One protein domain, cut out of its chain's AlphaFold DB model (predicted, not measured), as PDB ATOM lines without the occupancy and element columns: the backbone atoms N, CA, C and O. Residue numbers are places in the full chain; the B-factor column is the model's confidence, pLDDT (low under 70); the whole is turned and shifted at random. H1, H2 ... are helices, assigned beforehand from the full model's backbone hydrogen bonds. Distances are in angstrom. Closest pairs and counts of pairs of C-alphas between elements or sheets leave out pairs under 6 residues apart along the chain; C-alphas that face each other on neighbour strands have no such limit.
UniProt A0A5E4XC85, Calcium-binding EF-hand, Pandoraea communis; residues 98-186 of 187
ATOM      1  N   LYS A  98      26.767  -7.036 -36.962       86.00
ATOM      2  CA  LYS A  98      28.042  -7.683 -36.645       86.00
ATOM      3  C   LYS A  98      28.302  -7.558 -35.141       86.00
ATOM      4  O   LYS A  98      27.709  -6.757 -34.449       86.00
ATOM      5  N   ILE A  99      29.190  -8.410 -34.639       82.81
ATOM      6  CA  ILE A  99      29.746  -8.261 -33.293       82.81
ATOM      7  C   ILE A  99      31.205  -7.900 -33.481       82.81
ATOM      8  O   ILE A  99      31.988  -8.715 -33.991       82.81
ATOM      9  N   ASP A 100      31.572  -6.688 -33.089       88.00
ATOM     10  CA  ASP A 100      32.969  -6.285 -33.092       88.00
ATOM     11  C   ASP A 100      33.716  -6.770 -31.832       88.00
ATOM     12  O   ASP A 100      33.169  -7.378 -30.903       88.00
ATOM     13  N   ARG A 101      35.037  -6.563 -31.817       84.75
ATOM     14  CA  ARG A 101      35.891  -7.019 -30.713       84.75
ATOM     15  C   ARG A 101      35.559  -6.310 -29.399       84.75
ATOM     16  O   ARG A 101      35.691  -6.925 -28.339       84.75
ATOM     17  N   ASP A 102      35.192  -5.039 -29.465       88.94
ATOM     18  CA  ASP A 102      34.916  -4.212 -28.300       88.94
ATOM     19  C   ASP A 102      33.552  -4.567 -27.702       88.94
ATOM     20  O   ASP A 102      33.449  -4.709 -26.480       88.94
ATOM     21  N   GLU A 103      32.553  -4.834 -28.542       87.19
ATOM     22  CA  GLU A 103      31.242  -5.367 -28.158       87.19
ATOM     23  C   GLU A 103      31.357  -6.742 -27.500       87.19
ATOM     24  O   GLU A 103      30.863  -6.962 -26.388       87.19
ATOM     25  N   TRP A 104      32.121  -7.652 -28.110       83.25
ATOM     26  CA  TRP A 104      32.406  -8.952 -27.509       83.25
ATOM     27  C   TRP A 104      33.127  -8.821 -26.159       83.25
ATOM     28  O   TRP A 104      32.771  -9.482 -25.177       83.25
ATOM     29  N   ALA A 105      34.123  -7.936 -26.068       83.62
ATOM     30  CA  ALA A 105      34.852  -7.688 -24.828       83.62
ATOM     31  C   ALA A 105      33.976  -7.023 -23.753       83.62
ATOM     32  O   ALA A 105      34.151  -7.283 -22.557       83.62
ATOM     33  N   ALA A 106      33.044  -6.149 -24.135       86.88
ATOM     34  CA  ALA A 106      32.073  -5.542 -23.231       86.88
ATOM     35  C   ALA A 106      31.100  -6.593 -22.685       86.88
ATOM     36  O   ALA A 106      30.939  -6.699 -21.464       86.88
ATOM     37  N   TYR A 107      30.546  -7.435 -23.558       84.62
ATOM     38  CA  TYR A 107      29.685  -8.543 -23.166       84.62
ATOM     39  C   TYR A 107      30.397  -9.515 -22.223       84.62
ATOM     40  O   TYR A 107      29.883  -9.835 -21.150       84.62
ATOM     41  N   GLN A 108      31.620  -9.933 -22.560       81.50
ATOM     42  CA  GLN A 108      32.381 -10.860 -21.727       81.50
ATOM     43  C   GLN A 108      32.656 -10.278 -20.334       81.50
ATOM     44  O   GLN A 108      32.510 -10.979 -19.330       81.50
ATOM     45  N   ARG A 109      33.009  -8.987 -20.252       83.38
ATOM     46  CA  ARG A 109      33.186  -8.285 -18.970       83.38
ATOM     47  C   ARG A 109      31.888  -8.231 -18.170       83.38
ATOM     48  O   ARG A 109      31.921  -8.527 -16.978       83.38
ATOM     49  N   SER A 110      30.771  -7.888 -18.808       83.56
ATOM     50  CA  SER A 110      29.453  -7.849 -18.164       83.56
ATOM     51  C   SER A 110      29.068  -9.220 -17.603       83.56
ATOM     52  O   SER A 110      28.742  -9.350 -16.424       83.56
ATOM     53  N   GLN A 111      29.244 -10.279 -18.395       82.38
ATOM     54  CA  GLN A 111      28.952 -11.646 -17.972       82.38
ATOM     55  C   GLN A 111      29.848 -12.112 -16.820       82.38
ATOM     56  O   GLN A 111      29.372 -12.750 -15.880       82.38
ATOM     57  N   LEU A 112      31.141 -11.774 -16.846       80.38
ATOM     58  CA  LEU A 112      32.056 -12.041 -15.732       80.38
ATOM     59  C   LEU A 112      31.613 -11.323 -14.452       80.38
ATOM     60  O   LEU A 112      31.654 -11.922 -13.377       80.38
ATOM     61  N   GLN A 113      31.165 -10.070 -14.556       83.56
ATOM     62  CA  GLN A 113      30.647  -9.314 -13.415       83.56
ATOM     63  C   GLN A 113      29.345  -9.913 -12.879       83.56
ATOM     64  O   GLN A 113      29.238 -10.131 -11.675       83.56
ATOM     65  N   ALA A 114      28.391 -10.256 -13.747       82.50
ATOM     66  CA  ALA A 114      27.122 -10.865 -13.352       82.50
ATOM     67  C   ALA A 114      27.322 -12.225 -12.664       82.50
ATOM     68  O   ALA A 114      26.710 -12.506 -11.626       82.50
ATOM     69  N   ARG A 115      28.233 -13.053 -13.197       81.62
ATOM     70  CA  ARG A 115      28.630 -14.321 -12.570       81.62
ATOM     71  C   ARG A 115      29.288 -14.092 -11.220       81.62
ATOM     72  O   ARG A 115      28.955 -14.788 -10.268       81.62
ATOM     73  N   ARG A 116      30.186 -13.110 -11.117       81.94
ATOM     74  CA  ARG A 116      30.851 -12.768  -9.855       81.94
ATOM     75  C   ARG A 116      29.858 -12.272  -8.807       81.94
ATOM     76  O   ARG A 116      29.910 -12.755  -7.688       81.94
ATOM     77  N   ALA A 117      28.940 -11.381  -9.170       85.38
ATOM     78  CA  ALA A 117      27.924 -10.857  -8.261       85.38
ATOM     79  C   ALA A 117      26.963 -11.953  -7.780       85.38
ATOM     80  O   ALA A 117      26.638 -12.026  -6.599       85.38
ATOM     81  N   THR A 118      26.535 -12.836  -8.688       84.81
ATOM     82  CA  THR A 118      25.724 -14.005  -8.322       84.81
ATOM     83  C   THR A 118      26.501 -14.923  -7.385       84.81
ATOM     84  O   THR A 118      26.001 -15.248  -6.316       84.81
ATOM     85  N   PHE A 119      27.739 -15.276  -7.733       84.75
ATOM     86  CA  PHE A 119      28.591 -16.107  -6.886       84.75
ATOM     87  C   PHE A 119      28.771 -15.506  -5.488       84.75
ATOM     88  O   PHE A 119      28.549 -16.192  -4.504       84.75
ATOM     89  N   GLU A 120      29.103 -14.221  -5.395       86.12
ATOM     90  CA  GLU A 120      29.318 -13.521  -4.127       86.12
ATOM     91  C   GLU A 120      28.047 -13.470  -3.272       86.12
ATOM     92  O   GLU A 120      28.112 -13.662  -2.062       86.12
ATOM     93  N   ARG A 121      26.873 -13.298  -3.892       87.75
ATOM     94  CA  ARG A 121      25.588 -13.354  -3.185       87.75
ATOM     95  C   ARG A 121      25.299 -14.745  -2.621       87.75
ATOM     96  O   ARG A 121      24.846 -14.839  -1.487       87.75
ATOM     97  N   HIS A 122      25.521 -15.799  -3.406       85.56
ATOM     98  CA  HIS A 122      25.313 -17.179  -2.950       85.56
ATOM     99  C   HIS A 122      26.330 -17.560  -1.873       85.56
ATOM    100  O   HIS A 122      25.946 -18.093  -0.840       85.56
ATOM    101  N   PHE A 123      27.596 -17.194  -2.077       86.81
ATOM    102  CA  PHE A 123      28.672 -17.396  -1.116       86.81
ATOM    103  C   PHE A 123      28.331 -16.743   0.223       86.81
ATOM    104  O   PHE A 123      28.263 -17.424   1.234       86.81
ATOM    105  N   LYS A 124      27.985 -15.453   0.215       88.44
ATOM    106  CA  LYS A 124      27.597 -14.725   1.428       88.44
ATOM    107  C   LYS A 124      26.302 -15.244   2.064       88.44
ATOM    108  O   LYS A 124      26.079 -15.077   3.253       88.44
ATOM    109  N   ALA A 125      25.393 -15.820   1.280       88.12
ATOM    110  CA  ALA A 125      24.185 -16.425   1.832       88.12
ATOM    111  C   ALA A 125      24.475 -17.756   2.546       88.12
ATOM    112  O   ALA A 125      23.737 -18.114   3.473       88.12
ATOM    113  N   ALA A 126      25.504 -18.474   2.092       87.81
ATOM    114  CA  ALA A 126      25.949 -19.749   2.632       87.81
ATOM    115  C   ALA A 126      26.874 -19.579   3.848       87.81
ATOM    116  O   ALA A 126      26.686 -20.301   4.819       87.81
ATOM    117  N   ASP A 127      27.782 -18.604   3.805       90.69
ATOM    118  CA  ASP A 127      28.703 -18.219   4.882       90.69
ATOM    119  C   ASP A 127      27.901 -17.611   6.047       90.69
ATOM    120  O   ASP A 127      27.449 -16.464   5.984       90.69
ATOM    121  N   LYS A 128      27.580 -18.428   7.058       91.12
ATOM    122  CA  LYS A 128      26.719 -18.030   8.184       91.12
ATOM    123  C   LYS A 128      27.506 -17.401   9.312       91.12
ATOM    124  O   LYS A 128      26.916 -16.632  10.077       91.12
ATOM    125  N   ASP A 129      28.769 -17.772   9.455       90.19
ATOM    126  CA  ASP A 129      29.659 -17.218  10.464       90.19
ATOM    127  C   ASP A 129      30.468 -16.004   9.963       90.19
ATOM    128  O   ASP A 129      31.113 -15.344  10.782       90.19
ATOM    129  N   ASP A 130      30.324 -15.640   8.679       89.62
ATOM    130  CA  ASP A 130      31.001 -14.525   8.002       89.62
ATOM    131  C   ASP A 130      32.541 -14.653   8.112       89.62
ATOM    132  O   ASP A 130      33.266 -13.651   8.205       89.62
ATOM    133  N   ASP A 131      33.064 -15.887   8.122       90.38
ATOM    134  CA  ASP A 131      34.503 -16.156   8.219       90.38
ATOM    135  C   ASP A 131      35.235 -16.055   6.864       90.38
ATOM    136  O   ASP A 131      36.472 -15.996   6.817       90.38
ATOM    137  N   GLY A 132      34.483 -15.943   5.763       89.38
ATOM    138  CA  GLY A 132      34.999 -15.829   4.402       89.38
ATOM    139  C   GLY A 132      35.318 -17.167   3.732       89.38
ATOM    140  O   GLY A 132      35.902 -17.167   2.639       89.38
ATOM    141  N   TYR A 133      34.934 -18.281   4.349       92.50
ATOM    142  CA  TYR A 133      35.040 -19.652   3.861       92.50
ATOM    143  C   TYR A 133      33.677 -20.345   3.989       92.50
ATOM    144  O   TYR A 133      32.759 -19.842   4.619       92.50
ATOM    145  N   LEU A 134      33.515 -21.497   3.336       91.94
ATOM    146  CA  LEU A 134      32.315 -22.316   3.509       91.94
ATOM    147  C   LEU A 134      32.682 -23.653   4.128       91.94
ATOM    148  O   LEU A 134      33.374 -24.465   3.510       91.94
ATOM    149  N   SER A 135      32.197 -23.897   5.338       93.00
ATOM    150  CA  SER A 135      32.343 -25.189   5.998       93.00
ATOM    151  C   SER A 135      31.398 -26.235   5.403       93.00
ATOM    152  O   SER A 135      30.379 -25.926   4.782       93.00
ATOM    153  N   ARG A 136      31.704 -27.516   5.616       90.44
ATOM    154  CA  ARG A 136      30.917 -28.632   5.068       90.44
ATOM    155  C   ARG A 136      29.429 -28.579   5.441       90.44
ATOM    156  O   ARG A 136      28.586 -28.909   4.607       90.44
ATOM    157  N   ASP A 137      29.110 -28.143   6.657       90.94
ATOM    158  CA  ASP A 137      27.730 -28.032   7.143       90.94
ATOM    159  C   ASP A 137      26.980 -26.861   6.486       90.94
ATOM    160  O   ASP A 137      25.812 -26.995   6.113       90.94
ATOM    161  N   GLU A 138      27.658 -25.732   6.273       90.75
ATOM    162  CA  GLU A 138      27.096 -24.569   5.575       90.75
ATOM    163  C   GLU A 138      26.836 -24.872   4.105       90.75
ATOM    164  O   GLU A 138      25.763 -24.568   3.574       90.75
ATOM    165  N   VAL A 139      27.787 -25.547   3.456       90.38
ATOM    166  CA  VAL A 139      27.636 -25.989   2.072       90.38
ATOM    167  C   VAL A 139      26.487 -26.994   1.944       90.38
ATOM    168  O   VAL A 139      25.675 -26.870   1.028       90.38
ATOM    169  N   ALA A 140      26.357 -27.946   2.874       87.62
ATOM    170  CA  ALA A 140      25.263 -28.920   2.870       87.62
ATOM    171  C   ALA A 140      23.876 -28.261   2.967       87.62
ATOM    172  O   ALA A 140      22.914 -28.757   2.378       87.62
ATOM    173  N   ALA A 141      23.768 -27.151   3.701       84.00
ATOM    174  CA  ALA A 141      22.515 -26.429   3.886       84.00
ATOM    175  C   ALA A 141      22.189 -25.460   2.736       84.00
ATOM    176  O   ALA A 141      21.013 -25.245   2.440       84.00
ATOM    177  N   ALA A 142      23.205 -24.854   2.115       82.12
ATOM    178  CA  ALA A 142      23.015 -23.773   1.150       82.12
ATOM    179  C   ALA A 142      23.193 -24.195  -0.316       82.12
ATOM    180  O   ALA A 142      22.445 -23.724  -1.171       82.12
ATOM    181  N   GLU A 143      24.160 -25.065  -0.624       83.50
ATOM    182  CA  GLU A 143      24.565 -25.376  -2.000       83.50
ATOM    183  C   GLU A 143      24.880 -26.877  -2.181       83.50
ATOM    184  O   GLU A 143      26.031 -27.310  -2.052       83.50
ATOM    185  N   PRO A 144      23.878 -27.694  -2.571       85.12
ATOM    186  CA  PRO A 144      24.034 -29.139  -2.750       85.12
ATOM    187  C   PRO A 144      25.119 -29.530  -3.760       85.12
ATOM    188  O   PRO A 144      25.755 -30.570  -3.611       85.12
ATOM    189  N   PHE A 145      25.343 -28.699  -4.784       85.06
ATOM    190  CA  PHE A 145      26.370 -28.941  -5.800       85.06
ATOM    191  C   PHE A 145      27.780 -28.885  -5.204       85.06
ATOM    192  O   PHE A 145      28.591 -29.779  -5.431       85.06
ATOM    193  N   LEU A 146      28.066 -27.854  -4.405       86.56
ATOM    194  CA  LEU A 146      29.360 -27.717  -3.745       86.56
ATOM    195  C   LEU A 146      29.567 -28.822  -2.702       86.56
ATOM    196  O   LEU A 146      30.694 -29.258  -2.516       86.56
ATOM    197  N   TYR A 147      28.497 -29.319  -2.070       88.62
ATOM    198  CA  TYR A 147      28.587 -30.434  -1.123       88.62
ATOM    199  C   TYR A 147      28.966 -31.749  -1.816       88.62
ATOM    200  O   TYR A 147      29.794 -32.500  -1.309       88.62
ATOM    201  N   GLN A 148      28.386 -32.025  -2.990       89.12
ATOM    202  CA  GLN A 148      28.702 -33.228  -3.773       89.12
ATOM    203  C   GLN A 148      30.153 -33.248  -4.259       89.12
ATOM    204  O   GLN A 148      30.759 -34.312  -4.315       89.12
ATOM    205  N   HIS A 149      30.700 -32.076  -4.574       89.31
ATOM    206  CA  HIS A 149      32.068 -31.913  -5.061       89.31
ATOM    207  C   HIS A 149      33.021 -31.379  -3.987       89.31
ATOM    208  O   HIS A 149      34.106 -30.915  -4.318       89.31
ATOM    209  N   PHE A 150      32.635 -31.422  -2.708       90.31
ATOM    210  CA  PHE A 150      33.381 -30.769  -1.634       90.31
ATOM    211  C   PHE A 150      34.839 -31.229  -1.606       90.31
ATOM    212  O   PHE A 150      35.738 -30.404  -1.711       90.31
ATOM    213  N   ASP A 151      35.056 -32.545  -1.580       90.62
ATOM    214  CA  ASP A 151      36.390 -33.151  -1.510       90.62
ATOM    215  C   ASP A 151      37.229 -32.892  -2.779       90.62
ATOM    216  O   ASP A 151      38.455 -32.941  -2.741       90.62
ATOM    217  N   GLU A 152      36.580 -32.617  -3.917       90.25
ATOM    218  CA  GLU A 152      37.255 -32.261  -5.173       90.25
ATOM    219  C   GLU A 152      37.650 -30.777  -5.219       90.25
ATOM    220  O   GLU A 152      38.608 -30.400  -5.903       90.25
ATOM    221  N   ILE A 153      36.891 -29.926  -4.525       91.75
ATOM    222  CA  ILE A 153      37.113 -28.481  -4.458       91.75
ATOM    223  C   ILE A 153      38.117 -28.146  -3.349       91.75
ATOM    224  O   ILE A 153      38.973 -27.289  -3.566       91.75
ATOM    225  N   ASP A 154      38.020 -28.817  -2.201       92.81
ATOM    226  CA  ASP A 154      38.909 -28.700  -1.040       92.81
ATOM    227  C   ASP A 154      40.276 -29.336  -1.345       92.81
ATOM    228  O   ASP A 154      40.575 -30.469  -0.971       92.81
ATOM    229  N   VAL A 155      41.104 -28.618  -2.108       92.69
ATOM    230  CA  VAL A 155      42.408 -29.110  -2.583       92.69
ATOM    231  C   VAL A 155      43.440 -29.139  -1.457       92.69
ATOM    232  O   VAL A 155      44.372 -29.946  -1.498       92.69
ATOM    233  N   ASN A 156      43.331 -28.230  -0.486       92.12
ATOM    234  CA  ASN A 156      44.232 -28.197   0.663       92.12
ATOM    235  C   ASN A 156      43.774 -29.127   1.806       92.12
ATOM    236  O   ASN A 156      44.557 -29.346   2.733       92.12
ATOM    237  N   HIS A 157      42.578 -29.716   1.695       91.94
ATOM    238  CA  HIS A 157      41.970 -30.634   2.653       91.94
ATOM    239  C   HIS A 157      41.857 -30.036   4.059       91.94
ATOM    240  O   HIS A 157      42.088 -30.725   5.059       91.94
ATOM    241  N   ASP A 158      41.543 -28.742   4.143       91.69
ATOM    242  CA  ASP A 158      41.374 -28.049   5.420       91.69
ATOM    243  C   ASP A 158      39.947 -28.164   5.989       91.69
ATOM    244  O   ASP A 158      39.689 -27.740   7.122       91.69
ATOM    245  N   GLY A 159      39.037 -28.810   5.248       90.00
ATOM    246  CA  GLY A 159      37.648 -29.011   5.646       90.00
ATOM    247  C   GLY A 159      36.772 -27.776   5.437       90.00
ATOM    248  O   GLY A 159      35.646 -27.736   5.952       90.00
ATOM    249  N   LYS A 160      37.256 -26.780   4.688       93.19
ATOM    250  CA  LYS A 160      36.537 -25.570   4.291       93.19
ATOM    251  C   LYS A 160      36.766 -25.288   2.807       93.19
ATOM    252  O   LYS A 160      37.750 -25.693   2.211       93.19
ATOM    253  N   LEU A 161      35.842 -24.560   2.184       92.12
ATOM    254  CA  LEU A 161      35.994 -24.115   0.801       92.12
ATOM    255  C   LEU A 161      36.295 -22.627   0.757       92.12
ATOM    256  O   LEU A 161      35.450 -21.794   1.099       92.12
ATOM    257  N   SER A 162      37.477 -22.275   0.259       92.00
ATOM    258  CA  SER A 162      37.794 -20.881  -0.021       92.00
ATOM    259  C   SER A 162      37.148 -20.404  -1.333       92.00
ATOM    260  O   SER A 162      36.985 -21.164  -2.299       92.00
ATOM    261  N   PRO A 163      36.878 -19.091  -1.478       88.25
ATOM    262  CA  PRO A 163      36.445 -18.518  -2.750       88.25
ATOM    263  C   PRO A 163      37.424 -18.784  -3.903       88.25
ATOM    264  O   PRO A 163      37.053 -18.714  -5.077       88.25
ATOM    265  N   ALA A 164      38.712 -18.984  -3.609       89.44
ATOM    266  CA  ALA A 164      39.731 -19.256  -4.616       89.44
ATOM    267  C   ALA A 164      39.607 -20.680  -5.176       89.44
ATOM    268  O   ALA A 164      39.642 -20.846  -6.398       89.44
ATOM    269  N   GLU A 165      39.404 -21.661  -4.302       90.81
ATOM    270  CA  GLU A 165      39.226 -23.072  -4.652       90.81
ATOM    271  C   GLU A 165      37.960 -23.294  -5.462       90.81
ATOM    272  O   GLU A 165      38.026 -23.833  -6.568       90.81
ATOM    273  N   ILE A 166      36.837 -22.738  -5.006       87.81
ATOM    274  CA  ILE A 166      35.568 -22.841  -5.728       87.81
ATOM    275  C   ILE A 166      35.704 -22.253  -7.143       87.81
ATOM    276  O   ILE A 166      35.315 -22.870  -8.139       87.81
ATOM    277  N   ARG A 167      36.335 -21.077  -7.280       86.62
ATOM    278  CA  ARG A 167      36.591 -20.465  -8.596       86.62
ATOM    279  C   ARG A 167      37.528 -21.303  -9.463       86.62
ATOM    280  O   ARG A 167      37.358 -21.328 -10.683       86.62
ATOM    281  N   ALA A 168      38.542 -21.934  -8.877       88.31
ATOM    282  CA  ALA A 168      39.460 -22.796  -9.608       88.31
ATOM    283  C   ALA A 168      38.748 -24.053 -10.126       88.31
ATOM    284  O   ALA A 168      38.914 -24.387 -11.301       88.31
ATOM    285  N   TYR A 169      37.909 -24.668  -9.294       88.94
ATOM    286  CA  TYR A 169      37.089 -25.814  -9.661       88.94
ATOM    287  C   TYR A 169      36.147 -25.485 -10.824       88.94
ATOM    288  O   TYR A 169      36.222 -26.131 -11.866       88.94
ATOM    289  N   PHE A 170      35.362 -24.403 -10.737       83.94
ATOM    290  CA  PHE A 170      34.465 -24.010 -11.834       83.94
ATOM    291  C   PHE A 170      35.201 -23.733 -13.152       83.94
ATOM    292  O   PHE A 170      34.693 -24.059 -14.227       83.94
ATOM    293  N   ARG A 171      36.413 -23.158 -13.105       85.69
ATOM    294  CA  ARG A 171      37.232 -22.987 -14.317       85.69
ATOM    295  C   ARG A 171      37.614 -24.328 -14.939       85.69
ATOM    296  O   ARG A 171      37.535 -24.448 -16.159       85.69
ATOM    297  N   ARG A 172      38.022 -25.310 -14.129       84.69
ATOM    298  CA  ARG A 172      38.381 -26.658 -14.604       84.69
ATOM    299  C   ARG A 172      37.164 -27.396 -15.148       84.69
ATOM    300  O   ARG A 172      37.193 -27.818 -16.298       84.69
ATOM    301  N   TYR A 173      36.064 -27.395 -14.401       81.06
ATOM    302  CA  TYR A 173      34.798 -28.008 -14.796       81.06
ATOM    303  C   TYR A 173      34.306 -27.508 -16.166       81.06
ATOM    304  O   TYR A 173      33.944 -28.295 -17.040       81.06
ATOM    305  N   HIS A 174      34.358 -26.193 -16.419       76.81
ATOM    306  CA  HIS A 174      34.000 -25.645 -17.734       76.81
ATOM    307  C   HIS A 174      34.976 -26.039 -18.850       76.81
ATOM    308  O   HIS A 174      34.544 -26.281 -19.976       76.81
ATOM    309  N   GLN A 175      36.280 -26.098 -18.565       79.06
ATOM    310  CA  GLN A 175      37.286 -26.501 -19.550       79.06
ATOM    311  C   GLN A 175      37.155 -27.977 -19.926       79.06
ATOM    312  O   GLN A 175      37.280 -28.319 -21.098       79.06
ATOM    313  N   GLU A 176      36.898 -28.842 -18.952       75.50
ATOM    314  CA  GLU A 176      36.730 -30.279 -19.162       75.50
ATOM    315  C   GLU A 176      35.476 -30.578 -19.976       75.50
ATOM    316  O   GLU A 176      35.551 -31.330 -20.945       75.50
ATOM    317  N   ARG A 177      34.360 -29.901 -19.681       73.56
ATOM    318  CA  ARG A 177      33.141 -30.012 -20.494       73.56
ATOM    319  C   ARG A 177      33.346 -29.516 -21.924       73.56
ATOM    320  O   ARG A 177      33.023 -30.234 -22.860       73.56
ATOM    321  N   ALA A 178      33.987 -28.361 -22.108       73.44
ATOM    322  CA  ALA A 178      34.294 -27.854 -23.448       73.44
ATOM    323  C   ALA A 178      35.214 -28.803 -24.245       73.44
ATOM    324  O   ALA A 178      35.070 -28.945 -25.462       73.44
ATOM    325  N   ARG A 179      36.158 -29.473 -23.572       70.88
ATOM    326  CA  ARG A 179      37.024 -30.495 -24.183       70.88
ATOM    327  C   ARG A 179      36.259 -31.770 -24.536       70.88
ATOM    328  O   ARG A 179      36.512 -32.333 -25.594       70.88
ATOM    329  N   ALA A 180      35.334 -32.209 -23.688       67.00
ATOM    330  CA  ALA A 180      34.491 -33.370 -23.961       67.00
ATOM    331  C   ALA A 180      33.569 -33.122 -25.167       67.00
ATOM    332  O   ALA A 180      33.502 -33.959 -26.065       67.00
ATOM    333  N   ASP A 181      32.954 -31.940 -25.250       63.69
ATOM    334  CA  ASP A 181      32.067 -31.568 -26.358       63.69
ATOM    335  C   ASP A 181      32.834 -31.440 -27.686       63.69
ATOM    336  O   ASP A 181      32.384 -31.909 -28.734       63.69
ATOM    337  N   THR A 182      34.040 -30.859 -27.656       68.62
ATOM    338  CA  THR A 182      34.906 -30.775 -28.846       68.62
ATOM    339  C   THR A 182      35.472 -32.131 -29.269       68.62
ATOM    340  O   THR A 182      35.662 -32.351 -30.464       68.62
ATOM    341  N   ALA A 183      35.698 -33.057 -28.332       62.91
ATOM    342  CA  ALA A 183      36.085 -34.431 -28.644       62.91
ATOM    343  C   ALA A 183      34.921 -35.244 -29.241       62.91
ATOM    344  O   ALA A 183      35.151 -36.038 -30.147       62.91
ATOM    345  N   ALA A 184      33.686 -35.014 -28.787       57.31
ATOM    346  CA  ALA A 184      32.486 -35.667 -29.316       57.31
ATOM    347  C   ALA A 184      32.042 -35.125 -30.689       57.31
ATOM    348  O   ALA A 184      31.375 -35.827 -31.442       57.31
ATOM    349  N   THR A 185      32.429 -33.891 -31.033       55.56
ATOM    350  CA  THR A 185      32.039 -33.207 -32.285       55.56
ATOM    351  C   THR A 185      33.075 -33.370 -33.412       55.56
ATOM    352  O   THR A 185      32.915 -32.810 -34.497       55.56
ATOM    353  N   LYS A 186      34.158 -34.128 -33.198       40.56
ATOM    354  CA  LYS A 186      35.178 -34.370 -34.229       40.56
ATOM    355  C   LYS A 186      34.870 -35.676 -34.994       40.56
ATOM    356  O   LYS A 186      34.822 -36.713 -34.337       40.56
TER     357      LYS A 186
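This is residues 98 to 186 of the 187 residues of the protein "Calcium-binding EF-hand" of Pandoraea communis (UniProt A0A5E4XC85). Two long helices, H1 and H5, form an open V, and a small compact head of three short helices, H2, H3 and H4, with their loops, sits at the narrow end. The free parts of the arms, residues 98 to 115 and residues 171 to 186, stick out from this head, and H1 and H5 are near each other without touching. The printed part has 89 residues with five named helices, in the order H1, H2, H3, H4, H5, and no named strand; the class is all helix. The whole is loose, with a radius of gyration of the C-alphas of 16.0 A, and elongated, spanning 48 by 30 by 20 A.

H1, residues 101 to 126, is the longest helix; it begins at C-alpha 101 at (35.891, -7.019, -30.713) and is 37.1 A from first to last C-alpha. H2, residues 136 to 142, is 10.1 A long and begins at C-alpha 136 at (30.917, -28.632, 5.068). H3, residues 144 to 148, is 6.3 A long, and H4, residues 150 to 153, is 5.2 A long. H5, residues 163 to 184, is 31.9 A long and ends at C-alpha 184 at (32.486, -35.667, -29.316).

H1 touches H2 with residues 125 to 126 alone; the closest C-alphas, of Ala 126 and Ala 142, are 5.2 A apart. The two helices are only just about perpendicular, at 70.2 degrees. H2 touches H3, with the C-alphas of Ala 140 and Tyr 147 closest at 5.4 A. H3 and H4 are close but not clearly touching, with the C-alphas of Leu 146 and Ile 153 closest at 7.8 A. H5 touches H4 with residues 165 to 169 alone; the closest C-alphas, of Ile 153 and Glu 165, are 5.8 A apart. H3 and H5 are only just apart, at 8.1 A. Residues 134 to 135 form a short antiparallel pairing with residues 160 to 161. In H1, H2, H3 and H5 every O i to N i+4 pair is within hydrogen-bond range; H4 is too short for such a pair, and its one O i to N i+3 pair is within range.

The C-alphas of Lys 98 and Asp 158 are the two farthest apart, at 48.6 A. Without the stretches that stand free, the body of 55 residues spans 23 by 21 by 19 A and has a radius of gyration of 9.9 A. The printed part has no cut. The links from H2 to H3 and from H3 to H4 are tight, those from H1 to H2 and from H4 to H5 are short, and no link is long. The mean pLDDT of the printed part is 84.5, and residues 180 to 186 are under 70.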